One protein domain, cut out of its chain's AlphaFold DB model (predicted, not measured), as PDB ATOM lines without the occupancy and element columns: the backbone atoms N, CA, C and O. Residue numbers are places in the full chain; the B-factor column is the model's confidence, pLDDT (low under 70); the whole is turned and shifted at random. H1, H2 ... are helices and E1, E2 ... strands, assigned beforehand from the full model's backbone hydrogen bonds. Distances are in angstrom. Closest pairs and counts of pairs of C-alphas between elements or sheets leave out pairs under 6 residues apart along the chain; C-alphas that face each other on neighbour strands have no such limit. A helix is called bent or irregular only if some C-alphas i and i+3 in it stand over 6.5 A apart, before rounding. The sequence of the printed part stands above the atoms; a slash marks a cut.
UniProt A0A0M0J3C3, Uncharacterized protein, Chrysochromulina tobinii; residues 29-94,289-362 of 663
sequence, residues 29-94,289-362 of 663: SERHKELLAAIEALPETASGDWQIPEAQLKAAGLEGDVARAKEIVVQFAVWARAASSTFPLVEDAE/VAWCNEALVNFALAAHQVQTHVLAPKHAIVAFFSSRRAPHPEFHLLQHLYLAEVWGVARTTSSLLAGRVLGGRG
ATOM      1  N   SER A  29     -16.987  36.358 -31.057       90.06
ATOM      2  CA  SER A  29     -17.017  37.715 -30.499       90.06
ATOM      3  C   SER A  29     -16.694  37.757 -29.000       90.06
ATOM      4  O   SER A  29     -15.995  38.667 -28.555       90.06
ATOM      5  N   GLU A  30     -17.183  36.793 -28.216       90.06
ATOM      6  CA  GLU A  30     -16.893  36.709 -26.777       90.06
ATOM      7  C   GLU A  30     -15.417  36.413 -26.531       90.06
ATOM      8  O   GLU A  30     -14.755  37.189 -25.845       90.06
ATOM      9  N   ARG A  31     -14.875  35.378 -27.184       89.69
ATOM     10  CA  ARG A  31     -13.450  35.022 -27.096       89.69
ATOM     11  C   ARG A  31     -12.551  36.190 -27.500       89.69
ATOM     12  O   ARG A  31     -11.569  36.511 -26.839       89.69
ATOM     13  N   HIS A  32     -12.900  36.886 -28.579       92.12
ATOM     14  CA  HIS A  32     -12.147  38.054 -29.026       92.12
ATOM     15  C   HIS A  32     -12.153  39.186 -27.989       92.12
ATOM     16  O   HIS A  32     -11.107  39.776 -27.726       92.12
ATOM     17  N   LYS A  33     -13.298  39.473 -27.356       92.81
ATOM     18  CA  LYS A  33     -13.378  40.468 -26.271       92.81
ATOM     19  C   LYS A  33     -12.541  40.063 -25.062       92.81
ATOM     20  O   LYS A  33     -11.873  40.927 -24.498       92.81
ATOM     21  N   GLU A  34     -12.556  38.786 -24.685       91.75
ATOM     22  CA  GLU A  34     -11.739  38.261 -23.585       91.75
ATOM     23  C   GLU A  34     -10.245  38.462 -23.857       91.75
ATOM     24  O   GLU A  34      -9.530  39.004 -23.012       91.75
ATOM     25  N   LEU A  35      -9.787  38.131 -25.070       93.25
ATOM     26  CA  LEU A  35      -8.404  38.352 -25.488       93.25
ATOM     27  C   LEU A  35      -8.022  39.839 -25.467       93.25
ATOM     28  O   LEU A  35      -6.958  40.190 -24.958       93.25
ATOM     29  N   LEU A  36      -8.874  40.723 -25.996       94.94
ATOM     30  CA  LEU A  36      -8.615  42.167 -25.992       94.94
ATOM     31  C   LEU A  36      -8.530  42.728 -24.568       94.94
ATOM     32  O   LEU A  36      -7.618  43.498 -24.271       94.94
ATOM     33  N   ALA A  37      -9.434  42.314 -23.679       95.06
ATOM     34  CA  ALA A  37      -9.394  42.699 -22.271       95.06
ATOM     35  C   ALA A  37      -8.116  42.192 -21.583       95.06
ATOM     36  O   ALA A  37      -7.496  42.923 -20.812       95.06
ATOM     37  N   ALA A  38      -7.679  40.970 -21.899       94.38
ATOM     38  CA  ALA A  38      -6.457  40.397 -21.352       94.38
ATOM     39  C   ALA A  38      -5.189  41.117 -21.832       94.38
ATOM     40  O   ALA A  38      -4.269  41.301 -21.035       94.38
ATOM     41  N   ILE A  39      -5.147  41.544 -23.103       95.94
ATOM     42  CA  ILE A  39      -4.068  42.377 -23.661       95.94
ATOM     43  C   ILE A  39      -4.017  43.728 -22.944       95.94
ATOM     44  O   ILE A  39      -2.935  44.178 -22.567       95.94
ATOM     45  N   GLU A  40      -5.170  44.362 -22.733       95.69
ATOM     46  CA  GLU A  40      -5.244  45.658 -22.058       95.69
ATOM     47  C   GLU A  40      -4.747  45.569 -20.608       95.69
ATOM     48  O   GLU A  40      -4.006  46.442 -20.156       95.69
ATOM     49  N   ALA A  41      -5.063  44.467 -19.922       94.88
ATOM     50  CA  ALA A  41      -4.655  44.190 -18.547       94.88
ATOM     51  C   ALA A  41      -3.161  43.847 -18.365       94.88
ATOM     52  O   ALA A  41      -2.702  43.721 -17.227       94.88
ATOM     53  N   LEU A  42      -2.383  43.668 -19.441       95.12
ATOM     54  CA  LEU A  42      -0.939  43.432 -19.324       95.12
ATOM     55  C   LEU A  42      -0.222  44.645 -18.691       95.12
ATOM     56  O   LEU A  42      -0.668  45.780 -18.819       95.12
ATOM     57  N   PRO A  43       0.930  44.472 -18.030       94.88
ATOM     58  CA  PRO A  43       1.645  45.595 -17.428       94.88
ATOM     59  C   PRO A  43       2.217  46.563 -18.482       94.88
ATOM     60  O   PRO A  43       2.703  46.151 -19.535       94.88
ATOM     61  N   GLU A  44       2.192  47.866 -18.185       93.44
ATOM     62  CA  GLU A  44       2.798  48.916 -19.029       93.44
ATOM     63  C   GLU A  44       4.264  49.201 -18.680       93.44
ATOM     64  O   GLU A  44       5.021  49.707 -19.506       93.44
ATOM     65  N   THR A  45       4.677  48.897 -17.446       93.06
ATOM     66  CA  THR A  45       6.031  49.171 -16.954       93.06
ATOM     67  C   THR A  45       6.591  47.990 -16.171       93.06
ATOM     68  O   THR A  45       5.865  47.237 -15.514       93.06
ATOM     69  N   ALA A  46       7.916  47.829 -16.227       90.00
ATOM     70  CA  ALA A  46       8.610  46.769 -15.498       90.00
ATOM     71  C   ALA A  46       8.741  47.077 -13.991       90.00
ATOM     72  O   ALA A  46       8.895  46.163 -13.184       90.00
ATOM     73  N   SER A  47       8.643  48.351 -13.594       82.25
ATOM     74  CA  SER A  47       8.894  48.847 -12.233       82.25
ATOM     75  C   SER A  47       7.673  48.820 -11.294       82.25
ATOM     76  O   SER A  47       7.632  49.591 -10.342       82.25
ATOM     77  N   GLY A  48       6.671  47.974 -11.558       81.00
ATOM     78  CA  GLY A  48       5.446  47.870 -10.750       81.00
ATOM     79  C   GLY A  48       5.401  46.675  -9.786       81.00
ATOM     80  O   GLY A  48       6.170  45.717  -9.920       81.00
ATOM     81  N   ASP A  49       4.420  46.709  -8.875       86.00
ATOM     82  CA  ASP A  49       4.165  45.706  -7.817       86.00
ATOM     83  C   ASP A  49       3.532  44.389  -8.315       86.00
ATOM     84  O   ASP A  49       3.118  43.539  -7.526       86.00
ATOM     85  N   TRP A  50       3.476  44.175  -9.627       92.62
ATOM     86  CA  TRP A  50       3.011  42.921 -10.214       92.62
ATOM     87  C   TRP A  50       4.114  41.852 -10.180       92.62
ATOM     88  O   TRP A  50       5.304  42.166 -10.104       92.62
ATOM     89  N   GLN A  51       3.738  40.576 -10.231       90.75
ATOM     90  CA  GLN A  51       4.672  39.450 -10.148       90.75
ATOM     91  C   GLN A  51       4.433  38.466 -11.287       90.75
ATOM     92  O   GLN A  51       3.307  38.309 -11.751       90.75
ATOM     93  N   ILE A  52       5.501  37.788 -11.705       90.88
ATOM     94  CA  ILE A  52       5.420  36.635 -12.601       90.88
ATOM     95  C   ILE A  52       5.518  35.387 -11.717       90.88
ATOM     96  O   ILE A  52       6.524  35.241 -11.018       90.88
ATOM     97  N   PRO A  53       4.511  34.499 -11.714       88.31
ATOM     98  CA  PRO A  53       4.585  33.215 -11.032       88.31
ATOM     99  C   PRO A  53       5.907  32.468 -11.274       88.31
ATOM    100  O   PRO A  53       6.362  32.323 -12.411       88.31
ATOM    101  N   GLU A  54       6.490  31.911 -10.207       87.94
ATOM    102  CA  GLU A  54       7.758  31.160 -10.249       87.94
ATOM    103  C   GLU A  54       7.738  30.042 -11.302       87.94
ATOM    104  O   GLU A  54       8.708  29.833 -12.027       87.94
ATOM    105  N   ALA A  55       6.598  29.366 -11.455       82.69
ATOM    106  CA  ALA A  55       6.424  28.319 -12.455       82.69
ATOM    107  C   ALA A  55       6.611  28.822 -13.899       82.69
ATOM    108  O   ALA A  55       7.149  28.081 -14.726       82.69
ATOM    109  N   GLN A  56       6.195  30.057 -14.212       85.00
ATOM    110  CA  GLN A  56       6.381  30.663 -15.538       85.00
ATOM    111  C   GLN A  56       7.842  31.069 -15.755       85.00
ATOM    112  O   GLN A  56       8.397  30.838 -16.828       85.00
ATOM    113  N   LEU A  57       8.498  31.591 -14.715       88.75
ATOM    114  CA  LEU A  57       9.926  31.904 -14.757       88.75
ATOM    115  C   LEU A  57      10.759  30.637 -14.984       88.75
ATOM    116  O   LEU A  57      11.549  30.583 -15.922       88.75
ATOM    117  N   LYS A  58      10.523  29.579 -14.203       86.69
ATOM    118  CA  LYS A  58      11.188  28.278 -14.355       86.69
ATOM    119  C   LYS A  58      10.950  27.660 -15.733       86.69
ATOM    120  O   LYS A  58      11.880  27.158 -16.359       86.69
ATOM    121  N   ALA A  59       9.719  27.731 -16.243       81.25
ATOM    122  CA  ALA A  59       9.362  27.253 -17.581       81.25
ATOM    123  C   ALA A  59      10.193  27.897 -18.697       81.25
ATOM    124  O   ALA A  59      10.566  27.217 -19.657       81.25
ATOM    125  N   ALA A  60      10.440  29.198 -18.558       84.69
ATOM    126  CA  ALA A  60      11.201  30.012 -19.489       84.69
ATOM    127  C   ALA A  60      12.711  30.025 -19.193       84.69
ATOM    128  O   ALA A  60      13.452  30.677 -19.918       84.69
ATOM    129  N   GLY A  61      13.179  29.340 -18.141       87.31
ATOM    130  CA  GLY A  61      14.582  29.394 -17.713       87.31
ATOM    131  C   GLY A  61      15.017  30.767 -17.179       87.31
ATOM    132  O   GLY A  61      16.169  31.148 -17.344       87.31
ATOM    133  N   LEU A  62      14.096  31.521 -16.571       89.81
ATOM    134  CA  LEU A  62      14.274  32.895 -16.072       89.81
ATOM    135  C   LEU A  62      14.099  33.022 -14.547       89.81
ATOM    136  O   LEU A  62      13.950  34.124 -14.029       89.81
ATOM    137  N   GLU A  63      14.118  31.912 -13.805       90.06
ATOM    138  CA  GLU A  63      13.964  31.892 -12.336       90.06
ATOM    139  C   GLU A  63      15.001  32.750 -11.586       90.06
ATOM    140  O   GLU A  63      14.701  33.285 -10.522       90.06
ATOM    141  N   GLY A  64      16.186  32.950 -12.173       90.31
ATOM    142  CA  GLY A  64      17.231  33.827 -11.641       90.31
ATOM    143  C   GLY A  64      17.187  35.283 -12.126       90.31
ATOM    144  O   GLY A  64      18.005  36.076 -11.668       90.31
ATOM    145  N   ASP A  65      16.279  35.648 -13.039       93.25
ATOM    146  CA  ASP A  65      16.259  36.970 -13.686       93.25
ATOM    147  C   ASP A  65      14.830  37.515 -13.877       93.25
ATOM    148  O   ASP A  65      14.310  37.699 -14.983       93.25
ATOM    149  N   VAL A  66      14.171  37.775 -12.745       94.62
ATOM    150  CA  VAL A  66      12.797  38.305 -12.698       94.62
ATOM    151  C   VAL A  66      12.695  39.677 -13.368       94.62
ATOM    152  O   VAL A  66      11.705  39.962 -14.042       94.62
ATOM    153  N   ALA A  67      13.708  40.531 -13.196       94.44
ATOM    154  CA  ALA A  67      13.722  41.868 -13.785       94.44
ATOM    155  C   ALA A  67      13.660  41.784 -15.313       94.44
ATOM    156  O   ALA A  67      12.798  42.413 -15.931       94.44
ATOM    157  N   ARG A  68      14.487  40.922 -15.914       95.38
ATOM    158  CA  ARG A  68      14.459  40.689 -17.354       95.38
ATOM    159  C   ARG A  68      13.141  40.092 -17.828       95.38
ATOM    160  O   ARG A  68      12.610  40.523 -18.849       95.38
ATOM    161  N   ALA A  69      12.588  39.131 -17.091       95.38
ATOM    162  CA  ALA A  69      11.287  38.551 -17.415       95.38
ATOM    163  C   ALA A  69      10.185  39.625 -17.469       95.38
ATOM    164  O   ALA A  69       9.380  39.640 -18.402       95.38
ATOM    165  N   LYS A  70      10.188  40.577 -16.525       96.75
ATOM    166  CA  LYS A  70       9.245  41.702 -16.529       96.75
ATOM    167  C   LYS A  70       9.407  42.607 -17.748       96.75
ATOM    168  O   LYS A  70       8.408  42.986 -18.356       96.75
ATOM    169  N   GLU A  71      10.641  42.930 -18.133       96.69
ATOM    170  CA  GLU A  71      10.914  43.720 -19.342       96.69
ATOM    171  C   GLU A  71      10.368  43.045 -20.604       96.69
ATOM    172  O   GLU A  71       9.750  43.709 -21.434       96.69
ATOM    173  N   ILE A  72      10.562  41.730 -20.735       96.56
ATOM    174  CA  ILE A  72      10.086  40.947 -21.883       96.56
ATOM    175  C   ILE A  72       8.561  41.028 -22.001       96.56
ATOM    176  O   ILE A  72       8.038  41.294 -23.083       96.56
ATOM    177  N   VAL A  73       7.842  40.833 -20.891       96.62
ATOM    178  CA  VAL A  73       6.373  40.902 -20.870       96.62
ATOM    179  C   VAL A  73       5.886  42.296 -21.260       96.62
ATOM    180  O   VAL A  73       4.966  42.409 -22.064       96.62
ATOM    181  N   VAL A  74       6.520  43.358 -20.758       97.50
ATOM    182  CA  VAL A  74       6.156  44.743 -21.104       97.50
ATOM    183  C   VAL A  74       6.412  45.034 -22.584       97.50
ATOM    184  O   VAL A  74       5.560  45.619 -23.251       97.50
ATOM    185  N   GLN A  75       7.547  44.590 -23.133       96.56
ATOM    186  CA  GLN A  75       7.847  44.733 -24.564       96.56
ATOM    187  C   GLN A  75       6.795  44.035 -25.431       96.56
ATOM    188  O   GLN A  75       6.306  44.614 -26.403       96.56
ATOM    189  N   PHE A  76       6.412  42.814 -25.056       96.69
ATOM    190  CA  PHE A  76       5.330  42.096 -25.715       96.69
ATOM    191  C   PHE A  76       3.990  42.829 -25.579       96.69
ATOM    192  O   PHE A  76       3.275  42.959 -26.567       96.69
ATOM    193  N   ALA A  77       3.662  43.352 -24.398       96.81
ATOM    194  CA  ALA A  77       2.407  44.055 -24.144       96.81
ATOM    195  C   ALA A  77       2.255  45.315 -25.010       96.81
ATOM    196  O   ALA A  77       1.180  45.566 -25.555       96.81
ATOM    197  N   VAL A  78       3.332  46.090 -25.185       96.56
ATOM    198  CA  VAL A  78       3.353  47.251 -26.092       96.56
ATOM    199  C   VAL A  78       3.045  46.822 -27.526       96.56
ATOM    200  O   VAL A  78       2.200  47.430 -28.182       96.56
ATOM    201  N   TRP A  79       3.686  45.751 -28.002       96.50
ATOM    202  CA  TRP A  79       3.406  45.204 -29.328       96.50
ATOM    203  C   TRP A  79       1.959  44.701 -29.447       96.50
ATOM    204  O   TRP A  79       1.269  45.051 -30.403       96.50
ATOM    205  N   ALA A  80       1.468  43.936 -28.468       96.12
ATOM    206  CA  ALA A  80       0.149  43.308 -28.517       96.12
ATOM    207  C   ALA A  80      -0.978  44.348 -28.569       96.12
ATOM    208  O   ALA A  80      -1.928  44.182 -29.333       96.12
ATOM    209  N   ARG A  81      -0.848  45.455 -27.826       96.12
ATOM    210  CA  ARG A  81      -1.779  46.594 -27.890       96.12
ATOM    211  C   ARG A  81      -1.768  47.300 -29.242       96.12
ATOM    212  O   ARG A  81      -2.812  47.730 -29.714       96.12
ATOM    213  N   ALA A  82      -0.608  47.428 -29.879       94.75
ATOM    214  CA  ALA A  82      -0.540  47.993 -31.224       94.75
ATOM    215  C   ALA A  82      -1.211  47.056 -32.245       94.75
ATOM    216  O   ALA A  82      -2.034  47.496 -33.053       94.75
ATOM    217  N   ALA A  83      -0.912  45.757 -32.162       93.06
ATOM    218  CA  ALA A  83      -1.443  44.734 -33.057       93.06
ATOM    219  C   ALA A  83      -2.963  44.544 -32.916       93.06
ATOM    220  O   ALA A  83      -3.643  44.332 -33.923       93.06
ATOM    221  N   SER A  84      -3.513  44.673 -31.700       90.94
ATOM    222  CA  SER A  84      -4.938  44.454 -31.405       90.94
ATOM    223  C   SER A  84      -5.876  45.327 -32.247       90.94
ATOM    224  O   SER A  84      -6.953  44.879 -32.631       90.94
ATOM    225  N   SER A  85      -5.433  46.526 -32.637       83.62
ATOM    226  CA  SER A  85      -6.190  47.445 -33.500       83.62
ATOM    227  C   SER A  85      -6.434  46.931 -34.929       83.62
ATOM    228  O   SER A  85      -7.351  47.391 -35.607       83.62
ATOM    229  N   THR A  86      -5.630  45.972 -35.393       79.25
ATOM    230  CA  THR A  86      -5.701  45.388 -36.749       79.25
ATOM    231  C   THR A  86      -5.994  43.886 -36.729       79.25
ATOM    232  O   THR A  86      -6.039  43.221 -37.774       79.25
ATOM    233  N   PHE A  87      -6.210  43.345 -35.531       83.88
ATOM    234  CA  PHE A  87      -6.285  41.923 -35.275       83.88
ATOM    235  C   PHE A  87      -7.570  41.303 -35.868       83.88
ATOM    236  O   PHE A  87      -8.663  41.823 -35.637       83.88
ATOM    237  N   PRO A  88      -7.485  40.225 -36.675       84.81
ATOM    238  CA  PRO A  88      -8.663  39.602 -37.276       84.81
ATOM    239  C   PRO A  88      -9.606  39.002 -36.230       84.81
ATOM    240  O   PRO A  88      -9.192  38.196 -35.399       84.81
ATOM    241  N   LEU A  89     -10.898  39.299 -36.367       88.44
ATOM    242  CA  LEU A  89     -11.966  38.423 -35.896       88.44
ATOM    243  C   LEU A  89     -12.279  37.419 -37.013       88.44
ATOM    244  O   LEU A  89     -12.400  37.821 -38.170       88.44
ATOM    245  N   VAL A  90     -12.357  36.132 -36.675       86.81
ATOM    246  CA  VAL A  90     -12.781  35.072 -37.598       86.81
ATOM    247  C   VAL A  90     -14.066  34.496 -37.043       86.81
ATOM    248  O   VAL A  90     -14.044  33.839 -36.002       86.81
ATOM    249  N   GLU A  91     -15.177  34.773 -37.714       89.44
ATOM    250  CA  GLU A  91     -16.473  34.282 -37.261       89.44
ATOM    251  C   GLU A  91     -16.548  32.761 -37.414       89.44
ATOM    252  O   GLU A  91     -16.021  32.185 -38.370       89.44
ATOM    253  N   ASP A  92     -17.248  32.086 -36.499       86.50
ATOM    254  CA  ASP A  92     -17.344  30.621 -36.523       86.50
ATOM    255  C   ASP A  92     -17.995  30.112 -37.832       86.50
ATOM    256  O   ASP A  92     -17.679  29.017 -38.300       86.50
ATOM    257  N   ALA A  93     -18.847  30.932 -38.464       87.56
ATOM    258  CA  ALA A  93     -19.468  30.662 -39.763       87.56
ATOM    259  C   ALA A  93     -18.511  30.805 -40.967       87.56
ATOM    260  O   ALA A  93     -18.799  30.278 -42.040       87.56
ATOM    261  N   GLU A  94     -17.386  31.506 -40.806       89.94
ATOM    262  CA  GLU A  94     -16.353  31.689 -41.837       89.94
ATOM    263  C   GLU A  94     -15.258  30.612 -41.772       89.94
ATOM    264  O   GLU A  94     -14.379  30.558 -42.639       89.94
ATOM    265  N   VAL A 289     -10.681  35.875 -19.462       87.94
ATOM    266  CA  VAL A 289      -9.715  36.987 -19.455       87.94
ATOM    267  C   VAL A 289      -8.461  36.599 -18.677       87.94
ATOM    268  O   VAL A 289      -7.350  36.774 -19.180       87.94
ATOM    269  N   ALA A 290      -8.623  36.040 -17.477       85.00
ATOM    270  CA  ALA A 290      -7.517  35.550 -16.661       85.00
ATOM    271  C   ALA A 290      -6.744  34.430 -17.378       85.00
ATOM    272  O   ALA A 290      -5.514  34.494 -17.461       85.00
ATOM    273  N   TRP A 291      -7.459  33.496 -18.022       83.56
ATOM    274  CA  TRP A 291      -6.844  32.461 -18.859       83.56
ATOM    275  C   TRP A 291      -5.980  33.069 -19.976       83.56
ATOM    276  O   TRP A 291      -4.814  32.695 -20.141       83.56
ATOM    277  N   CYS A 292      -6.524  34.037 -20.724       88.38
ATOM    278  CA  CYS A 292      -5.798  34.710 -21.801       88.38
ATOM    279  C   CYS A 292      -4.573  35.464 -21.279       88.38
ATOM    280  O   CYS A 292      -3.522  35.439 -21.917       88.38
ATOM    281  N   ASN A 293      -4.682  36.127 -20.127       88.75
ATOM    282  CA  ASN A 293      -3.583  36.891 -19.545       88.75
ATOM    283  C   ASN A 293      -2.397  35.984 -19.183       88.75
ATOM    284  O   ASN A 293      -1.261  36.278 -19.569       88.75
ATOM    285  N   GLU A 294      -2.651  34.838 -18.541       87.00
ATOM    286  CA  GLU A 294      -1.601  33.859 -18.235       87.00
ATOM    287  C   GLU A 294      -0.946  33.318 -19.519       87.00
ATOM    288  O   GLU A 294       0.284  33.244 -19.616       87.00
ATOM    289  N   ALA A 295      -1.759  32.987 -20.529       87.75
ATOM    290  CA  ALA A 295      -1.290  32.491 -21.820       87.75
ATOM    291  C   ALA A 295      -0.408  33.522 -22.556       87.75
ATOM    292  O   ALA A 295       0.650  33.168 -23.086       87.75
ATOM    293  N   LEU A 296      -0.786  34.805 -22.529       91.81
ATOM    294  CA  LEU A 296      -0.020  35.918 -23.103       91.81
ATOM    295  C   LEU A 296       1.353  36.071 -22.435       91.81
ATOM    296  O   LEU A 296       2.361  36.177 -23.135       91.81
ATOM    297  N   VAL A 297       1.417  36.030 -21.099       91.38
ATOM    298  CA  VAL A 297       2.688  36.092 -20.352       91.38
ATOM    299  C   VAL A 297       3.578  34.894 -20.693       91.38
ATOM    300  O   VAL A 297       4.760  35.068 -20.995       91.38
ATOM    301  N   ASN A 298       3.012  33.683 -20.717       88.75
ATOM    302  CA  ASN A 298       3.744  32.467 -21.083       88.75
ATOM    303  C   ASN A 298       4.327  32.560 -22.495       88.75
ATOM    304  O   ASN A 298       5.502  32.243 -22.707       88.75
ATOM    305  N   PHE A 299       3.515  33.003 -23.455       91.25
ATOM    306  CA  PHE A 299       3.948  33.174 -24.832       91.25
ATOM    307  C   PHE A 299       5.058  34.217 -24.949       91.25
ATOM    308  O   PHE A 299       6.067  33.928 -25.584       91.25
ATOM    309  N   ALA A 300       4.928  35.379 -24.301       93.38
ATOM    310  CA  ALA A 300       5.939  36.436 -24.341       93.38
ATOM    311  C   ALA A 300       7.319  35.927 -23.898       93.38
ATOM    312  O   ALA A 300       8.315  36.099 -24.607       93.38
ATOM    313  N   LEU A 301       7.371  35.249 -22.746       91.94
ATOM    314  CA  LEU A 301       8.610  34.704 -22.197       91.94
ATOM    315  C   LEU A 301       9.188  33.611 -23.103       91.94
ATOM    316  O   LEU A 301      10.358  33.677 -23.481       91.94
ATOM    317  N   ALA A 302       8.375  32.629 -23.498       89.06
ATOM    318  CA  ALA A 302       8.828  31.523 -24.336       89.06
ATOM    319  C   ALA A 302       9.283  31.999 -25.725       89.06
ATOM    320  O   ALA A 302      10.312  31.552 -26.233       89.06
ATOM    321  N   ALA A 303       8.555  32.936 -26.336       90.56
ATOM    322  CA  ALA A 303       8.877  33.436 -27.661       90.56
ATOM    323  C   ALA A 303      10.174  34.252 -27.670       90.56
ATOM    324  O   ALA A 303      10.978  34.111 -28.595       90.56
ATOM    325  N   HIS A 304      10.416  35.048 -26.624       91.38
ATOM    326  CA  HIS A 304      11.683  35.755 -26.448       91.38
ATOM    327  C   HIS A 304      12.863  34.793 -26.291       91.38
ATOM    328  O   HIS A 304      13.929  35.004 -26.871       91.38
ATOM    329  N   GLN A 305      12.670  33.714 -25.532       89.06
ATOM    330  CA  GLN A 305      13.694  32.699 -25.317       89.06
ATOM    331  C   GLN A 305      14.069  31.973 -26.617       89.06
ATOM    332  O   GLN A 305      15.251  31.846 -26.944       89.06
ATOM    333  N   VAL A 306      13.079  31.584 -27.426       89.06
ATOM    334  CA  VAL A 306      13.315  31.014 -28.765       89.06
ATOM    335  C   VAL A 306      14.054  32.008 -29.666       89.06
ATOM    336  O   VAL A 306      15.027  31.642 -30.332       89.06
ATOM    337  N   GLN A 307      13.634  33.275 -29.670       88.81
ATOM    338  CA  GLN A 307      14.276  34.316 -30.471       88.81
ATOM    339  C   GLN A 307      15.755  34.486 -30.098       88.81
ATOM    340  O   GLN A 307      16.613  34.499 -30.979       88.81
ATOM    341  N   THR A 308      16.054  34.569 -28.803       88.06
ATOM    342  CA  THR A 308      17.402  34.835 -28.283       88.06
ATOM    343  C   THR A 308      18.339  33.641 -28.447       88.06
ATOM    344  O   THR A 308      19.484  33.814 -28.858       88.06
ATOM    345  N   HIS A 309      17.870  32.425 -28.160       86.38
ATOM    346  CA  HIS A 309      18.751  31.259 -28.054       86.38
ATOM    347  C   HIS A 309      18.747  30.342 -29.277       86.38
ATOM    348  O   HIS A 309      19.683  29.563 -29.442       86.38
ATOM    349  N   VAL A 310      17.739  30.435 -30.148       85.06
ATOM    350  CA  VAL A 310      17.631  29.569 -31.336       85.06
ATOM    351  C   VAL A 310      17.735  30.365 -32.627       85.06
ATOM    352  O   VAL A 310      18.515  30.010 -33.510       85.06
ATOM    353  N   LEU A 311      16.985  31.465 -32.741       83.75
ATOM    354  CA  LEU A 311      16.937  32.240 -33.984       83.75
ATOM    355  C   LEU A 311      18.106  33.219 -34.134       83.75
ATOM    356  O   LEU A 311      18.658  33.326 -35.228       83.75
ATOM    357  N   ALA A 312      18.511  33.920 -33.070       78.12
ATOM    358  CA  ALA A 312      19.599  34.901 -33.133       78.12
ATOM    359  C   ALA A 312      20.953  34.303 -33.577       78.12
ATOM    360  O   ALA A 312      21.635  34.950 -34.377       78.12
ATOM    361  N   PRO A 313      21.321  33.064 -33.189       69.62
ATOM    362  CA  PRO A 313      22.494  32.390 -33.745       69.62
ATOM    363  C   PRO A 313      22.387  32.053 -35.249       69.62
ATOM    364  O   PRO A 313      23.379  31.668 -35.848       69.62
ATOM    365  N   LYS A 314      21.213  32.202 -35.891       65.94
ATOM    366  CA  LYS A 314      20.936  31.907 -37.318       65.94
ATOM    367  C   LYS A 314      21.225  30.466 -37.768       65.94
ATOM    368  O   LYS A 314      21.421  30.222 -38.958       65.94
ATOM    369  N   HIS A 315      21.224  29.503 -36.849       64.25
ATOM    370  CA  HIS A 315      21.626  28.124 -37.151       64.25
ATOM    371  C   HIS A 315      20.470  27.121 -37.277       64.25
ATOM    372  O   HIS A 315      20.707  26.001 -37.727       64.25
ATOM    373  N   ALA A 316      19.233  27.502 -36.937       81.38
ATOM    374  CA  ALA A 316      18.117  26.562 -36.891       81.38
ATOM    375  C   ALA A 316      16.827  27.085 -37.534       81.38
ATOM    376  O   ALA A 316      16.517  28.275 -37.489       81.38
ATOM    377  N   ILE A 317      16.056  26.158 -38.105       85.94
ATOM    378  CA  ILE A 317      14.683  26.400 -38.561       85.94
ATOM    379  C   ILE A 317      13.746  26.185 -37.375       85.94
ATOM    380  O   ILE A 317      13.789  25.129 -36.747       85.94
ATOM    381  N   VAL A 318      12.868  27.146 -37.092       88.50
ATOM    382  CA  VAL A 318      11.822  26.980 -36.073       88.50
ATOM    383  C   VAL A 318      10.453  26.950 -36.740       88.50
ATOM    384  O   VAL A 318      10.105  27.826 -37.539       88.50
ATOM    385  N   ALA A 319       9.680  25.924 -36.402       89.69
ATOM    386  CA  ALA A 319       8.318  25.714 -36.851       89.69
ATOM    387  C   ALA A 319       7.358  25.750 -35.658       89.69
ATOM    388  O   ALA A 319       7.558  25.038 -34.674       89.69
ATOM    389  N   PHE A 320       6.308  26.566 -35.750       89.81
ATOM    390  CA  PHE A 320       5.254  26.605 -34.734       89.81
ATOM    391  C   PHE A 320       4.172  25.549 -35.037       89.81
ATOM    392  O   PHE A 320       3.545  25.614 -36.098       89.81
ATOM    393  N   PHE A 321       3.997  24.575 -34.131       87.88
ATOM    394  CA  PHE A 321       3.184  23.348 -34.260       87.88
ATOM    395  C   PHE A 321       2.107  23.231 -33.165       87.88
ATOM    396  O   PHE A 321       2.133  22.300 -32.358       87.88
ATOM    397  N   SER A 322       1.167  24.173 -33.088       79.69
ATOM    398  CA  SER A 322       0.230  24.237 -31.953       79.69
ATOM    399  C   SER A 322      -1.251  24.016 -32.288       79.69
ATOM    400  O   SER A 322      -2.067  23.827 -31.392       79.69
ATOM    401  N   SER A 323      -1.621  23.905 -33.568       76.56
ATOM    402  CA  SER A 323      -3.031  23.902 -33.998       76.56
ATOM    403  C   SER A 323      -3.930  22.842 -33.337       76.56
ATOM    404  O   SER A 323      -5.122  23.082 -33.174       76.56
ATOM    405  N   ARG A 324      -3.385  21.688 -32.921       79.12
ATOM    406  CA  ARG A 324      -4.142  20.571 -32.304       79.12
ATOM    407  C   ARG A 324      -4.666  20.844 -30.901       79.12
ATOM    408  O   ARG A 324      -5.599  20.162 -30.482       79.12
ATOM    409  N   ARG A 325      -4.054  21.766 -30.157       78.31
ATOM    410  CA  ARG A 325      -4.373  21.995 -28.740       78.31
ATOM    411  C   ARG A 325      -4.579  23.465 -28.404       78.31
ATOM    412  O   ARG A 325      -4.525  23.806 -27.233       78.31
ATOM    413  N   ALA A 326      -4.896  24.282 -29.404       80.31
ATOM    414  CA  ALA A 326      -5.206  25.693 -29.246       80.31
ATOM    415  C   ALA A 326      -6.690  25.886 -28.862       80.31
ATOM    416  O   ALA A 326      -7.550  25.881 -29.751       80.31
ATOM    417  N   PRO A 327      -7.046  26.069 -27.571       78.56
ATOM    418  CA  PRO A 327      -8.443  26.270 -27.187       78.56
ATOM    419  C   PRO A 327      -8.967  27.651 -27.607       78.56
ATOM    420  O   PRO A 327     -10.169  27.872 -27.595       78.56
ATOM    421  N   HIS A 328      -8.101  28.587 -27.995       86.44
ATOM    422  CA  HIS A 328      -8.500  29.956 -28.299       86.44
ATOM    423  C   HIS A 328      -7.985  30.375 -29.690       86.44
ATOM    424  O   HIS A 328      -6.814  30.729 -29.834       86.44
ATOM    425  N   PRO A 329      -8.840  30.324 -30.731       87.94
ATOM    426  CA  PRO A 329      -8.494  30.649 -32.120       87.94
ATOM    427  C   PRO A 329      -7.832  32.010 -32.309       87.94
ATOM    428  O   PRO A 329      -6.879  32.164 -33.069       87.94
ATOM    429  N   GLU A 330      -8.356  33.006 -31.610       89.94
ATOM    430  CA  GLU A 330      -7.914  34.387 -31.667       89.94
ATOM    431  C   GLU A 330      -6.539  34.515 -30.996       89.94
ATOM    432  O   GLU A 330      -5.623  35.085 -31.575       89.94
ATOM    433  N   PHE A 331      -6.311  33.888 -29.838       89.94
ATOM    434  CA  PHE A 331      -4.968  33.849 -29.254       89.94
ATOM    435  C   PHE A 331      -3.965  33.127 -30.170       89.94
ATOM    436  O   PHE A 331      -2.862  33.626 -30.390       89.94
ATOM    437  N   HIS A 332      -4.373  32.017 -30.792       90.44
ATOM    438  CA  HIS A 332      -3.563  31.294 -31.773       90.44
ATOM    439  C   HIS A 332      -3.151  32.210 -32.938       90.44
ATOM    440  O   HIS A 332      -1.970  32.350 -33.256       90.44
ATOM    441  N   LEU A 333      -4.103  32.919 -33.545       91.88
ATOM    442  CA  LEU A 333      -3.826  33.889 -34.607       91.88
ATOM    443  C   LEU A 333      -2.912  35.038 -34.141       91.88
ATOM    444  O   LEU A 333      -2.051  35.459 -34.914       91.88
ATOM    445  N   LEU A 334      -3.035  35.511 -32.894       92.50
ATOM    446  CA  LEU A 334      -2.153  36.536 -32.320       92.50
ATOM    447  C   LEU A 334      -0.716  36.033 -32.195       92.50
ATOM    448  O   LEU A 334       0.210  36.738 -32.597       92.50
ATOM    449  N   GLN A 335      -0.525  34.804 -31.712       91.88
ATOM    450  CA  GLN A 335       0.790  34.167 -31.704       91.88
ATOM    451  C   GLN A 335       1.333  34.115 -33.131       91.88
ATOM    452  O   GLN A 335       2.445  34.568 -33.394       91.88
ATOM    453  N   HIS A 336       0.537  33.654 -34.100       92.12
ATOM    454  CA  HIS A 336       0.997  33.591 -35.481       92.12
ATOM    455  C   HIS A 336       1.304  34.964 -36.099       92.12
ATOM    456  O   HIS A 336       2.187  35.039 -36.956       92.12
ATOM    457  N   LEU A 337       0.643  36.036 -35.672       92.00
ATOM    458  CA  LEU A 337       0.971  37.396 -36.092       92.00
ATOM    459  C   LEU A 337       2.294  37.865 -35.472       92.00
ATOM    460  O   LEU A 337       3.191  38.264 -36.212       92.00
ATOM    461  N   TYR A 338       2.464  37.709 -34.153       92.06
ATOM    462  CA  TYR A 338       3.704  38.051 -33.443       92.06
ATOM    463  C   TYR A 338       4.915  37.411 -34.100       92.06
ATOM    464  O   TYR A 338       5.901  38.063 -34.424       92.06
ATOM    465  N   LEU A 339       4.825  36.110 -34.346       89.81
ATOM    466  CA  LEU A 339       5.917  35.361 -34.937       89.81
ATOM    467  C   LEU A 339       6.229  35.849 -36.366       89.81
ATOM    468  O   LEU A 339       7.379  35.779 -36.789       89.81
ATOM    469  N   ALA A 340       5.248  36.342 -37.131       88.19
ATOM    470  CA  ALA A 340       5.481  36.842 -38.490       88.19
ATOM    471  C   ALA A 340       6.231  38.175 -38.460       88.19
ATOM    472  O   ALA A 340       7.177  38.368 -39.221       88.19
ATOM    473  N   GLU A 341       5.827  39.066 -37.559       89.00
ATOM    474  CA  GLU A 341       6.376  40.415 -37.451       89.00
ATOM    475  C   GLU A 341       7.716  40.448 -36.710       89.00
ATOM    476  O   GLU A 341       8.622  41.181 -37.103       89.00
ATOM    477  N   VAL A 342       7.867  39.633 -35.662       87.75
ATOM    478  CA  VAL A 342       9.014  39.695 -34.742       87.75
ATOM    479  C   VAL A 342      10.103  38.679 -35.082       87.75
ATOM    480  O   VAL A 342      11.286  39.009 -34.999       87.75
ATOM    481  N   TRP A 343       9.756  37.448 -35.479       85.62
ATOM    482  CA  TRP A 343      10.768  36.443 -35.856       85.62
ATOM    483  C   TRP A 343      11.170  36.528 -37.335       85.62
ATOM    484  O   TRP A 343      12.265  36.094 -37.705       85.62
ATOM    485  N   GLY A 344      10.314  37.097 -38.187       78.75
ATOM    486  CA  GLY A 344      10.591  37.318 -39.605       78.75
ATOM    487  C   GLY A 344      10.763  36.030 -40.423       78.75
ATOM    488  O   GLY A 344      10.167  34.991 -40.145       78.75
ATOM    489  N   VAL A 345      11.588  36.091 -41.474       60.91
ATOM    490  CA  VAL A 345      11.682  35.053 -42.528       60.91
ATOM    491  C   VAL A 345      12.242  33.697 -42.081       60.91
ATOM    492  O   VAL A 345      12.045  32.708 -42.782       60.91
ATOM    493  N   ALA A 346      12.928  33.623 -40.936       58.84
ATOM    494  CA  ALA A 346      13.465  32.368 -40.393       58.84
ATOM    495  C   ALA A 346      12.374  31.454 -39.799       58.84
ATOM    496  O   ALA A 346      12.638  30.308 -39.429       58.84
ATOM    497  N   ARG A 347      11.146  31.969 -39.699       74.94
ATOM    498  CA  ARG A 347      10.004  31.305 -39.088       74.94
ATOM    499  C   ARG A 347       9.169  30.548 -40.119       74.94
ATOM    500  O   ARG A 347       8.908  31.024 -41.226       74.94
ATOM    501  N   THR A 348       8.695  29.387 -39.686       86.81
ATOM    502  CA  THR A 348       7.699  28.563 -40.375       86.81
ATOM    503  C   THR A 348       6.540  28.219 -39.432       86.81
ATOM    504  O   THR A 348       6.642  28.363 -38.208       86.81
ATOM    505  N   THR A 349       5.406  27.784 -39.971       91.44
ATOM    506  CA  THR A 349       4.246  27.326 -39.181       91.44
ATOM    507  C   THR A 349       3.571  26.128 -39.839       91.44
ATOM    508  O   THR A 349       3.584  26.015 -41.061       91.44
ATOM    509  N   SER A 350       2.942  25.252 -39.053       92.62
ATOM    510  CA  SER A 350       2.022  24.244 -39.592       92.62
ATOM    511  C   SER A 350       0.572  24.727 -39.710       92.62
ATOM    512  O   SER A 350      -0.181  24.129 -40.464       92.62
ATOM    513  N   SER A 351       0.164  25.794 -39.022       93.50
ATOM    514  CA  SER A 351      -1.238  26.226 -38.935       93.50
ATOM    515  C   SER A 351      -1.822  26.687 -40.271       93.50
ATOM    516  O   SER A 351      -1.465  27.748 -40.795       93.50
ATOM    517  N   LEU A 352      -2.780  25.917 -40.793       94.88
ATOM    518  CA  LEU A 352      -3.553  26.293 -41.975       94.88
ATOM    519  C   LEU A 352      -4.518  27.451 -41.696       94.88
ATOM    520  O   LEU A 352      -4.723  28.277 -42.581       94.88
ATOM    521  N   LEU A 353      -5.031  27.576 -40.466       94.19
ATOM    522  CA  LEU A 353      -5.869  28.717 -40.076       94.19
ATOM    523  C   LEU A 353      -5.088  30.030 -40.206       94.19
ATOM    524  O   LEU A 353      -5.547  30.970 -40.854       94.19
ATOM    525  N   ALA A 354      -3.879  30.080 -39.640       92.81
ATOM    526  CA  ALA A 354      -3.015  31.249 -39.767       92.81
ATOM    527  C   ALA A 354      -2.642  31.509 -41.230       92.81
ATOM    528  O   ALA A 354      -2.702  32.654 -41.679       92.81
ATOM    529  N   GLY A 355      -2.313  30.451 -41.984       93.62
ATOM    530  CA  GLY A 355      -2.067  30.524 -43.425       93.62
ATOM    531  C   GLY A 355      -3.214  31.210 -44.164       93.62
ATOM    532  O   GLY A 355      -3.007  32.202 -44.855       93.62
ATOM    533  N   ARG A 356      -4.447  30.744 -43.982       94.69
ATOM    534  CA  ARG A 356      -5.619  31.310 -44.656       94.69
ATOM    535  C   ARG A 356      -5.886  32.751 -44.225       94.69
ATOM    536  O   ARG A 356      -5.986  33.630 -45.076       94.69
ATOM    537  N   VAL A 357      -5.989  32.996 -42.920       94.38
ATOM    538  CA  VAL A 357      -6.477  34.271 -42.372       94.38
ATOM    539  C   VAL A 357      -5.434  35.378 -42.494       94.38
ATOM    540  O   VAL A 357      -5.730  36.448 -43.022       94.38
ATOM    541  N   LEU A 358      -4.208  35.136 -42.025       92.69
ATOM    542  CA  LEU A 358      -3.142  36.141 -42.058       92.69
ATOM    543  C   LEU A 358      -2.534  36.243 -43.459       92.69
ATOM    544  O   LEU A 358      -2.301  37.344 -43.958       92.69
ATOM    545  N   GLY A 359      -2.349  35.112 -44.142       90.75
ATOM    546  CA  GLY A 359      -1.834  35.106 -45.507       90.75
ATOM    547  C   GLY A 359      -2.797  35.706 -46.529       90.75
ATOM    548  O   GLY A 359      -2.356  36.417 -47.429       90.75
ATOM    549  N   GLY A 360      -4.112  35.540 -46.343       88.75
ATOM    550  CA  GLY A 360      -5.130  36.258 -47.121       88.75
ATOM    551  C   GLY A 360      -5.078  37.783 -46.944       88.75
ATOM    552  O   GLY A 360      -5.552  38.519 -47.804       88.75
ATOM    553  N   ARG A 361      -4.446  38.266 -45.866       89.31
ATOM    554  CA  ARG A 361      -4.176  39.688 -45.593       89.31
ATOM    555  C   ARG A 361      -2.766  40.124 -46.003       89.31
ATOM    556  O   ARG A 361      -2.350  41.232 -45.683       89.31
ATOM    557  N   GLY A 362      -2.023  39.265 -46.700       88.38
ATOM    558  CA  GLY A 362      -0.672  39.561 -47.171       88.38
ATOM    559  C   GLY A 362       0.430  39.365 -46.127       88.38
ATOM    560  O   GLY A 362       1.554  39.781 -46.387       88.38
TER     561      GLY A 362
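What this domain is: This is residues 29 to 94 and 289 to 362 of the 663 residues of an uncharacterized protein of Chrysochromulina tobinii (UniProt A0A0M0J3C3). Two long helices, H4 and H5, run side by side through the core; H3 crosses H4, and H1 packs across the first residues of both. Beyond H5's second half lies a small ladder of two parallel strands, E1 and E2, while H2 and H6 are the farthest elements from the middle. The printed part has 140 residues, mostly helix, in the order H1 H2 H3 H4 E1 H5 E2 H6. It is compact, with a radius of gyration of the C-alphas of 15.0 A and spans of 45 by 38 by 25 A.

Where its parts are: H1, residues 29 to 40, begins at C-alpha 29 (-17.017, 37.715, -30.499). H2 is residues 54 to 59, and H3 is residues 66 to 84, 26.5 A long. H4, residues 289 to 311, measures 30.7 A. E1 is residues 317 to 320. H5, residues 329 to 346, is irregular: C-alphas 342 and 345 are 9.4 A apart. E2 is residues 347 to 349; H6, residues 352 to 359, ends at C-alpha 359 (-1.834, 35.106, -45.507).

How they stand to each other: H1 touches H4, closest at C-alphas 34 and 289, 4.8 A. H3 and H4 touch at C-alphas 73 and 300, 5.7 A, only just about perpendicular at 71 degrees. H4 and H5 touch at C-alphas 307 and 343, 6.8 A, a shallow tilt of 16 degrees, the same way. E1, H5 and E2 form a strand-helix-strand unit, two parallel strands joined through a helix, with a right-handed crossover; N 348 and O 318 are 3.0 A apart. H5 touches H6 at C-alphas 333 and 354, 5.9 A. O i to N i+4 pairs are all within hydrogen-bond range in H1, H2, H3 and H6, 18 of 19 in H4, 11 of 14 in H5.

The domain as a whole: Residues 95 to 288 are not printed; C-alphas 94 and 289 are 23.9 A apart. The link from H1 to H2 is long. Residues 313 to 315 and 345 to 346 have pLDDT under 70.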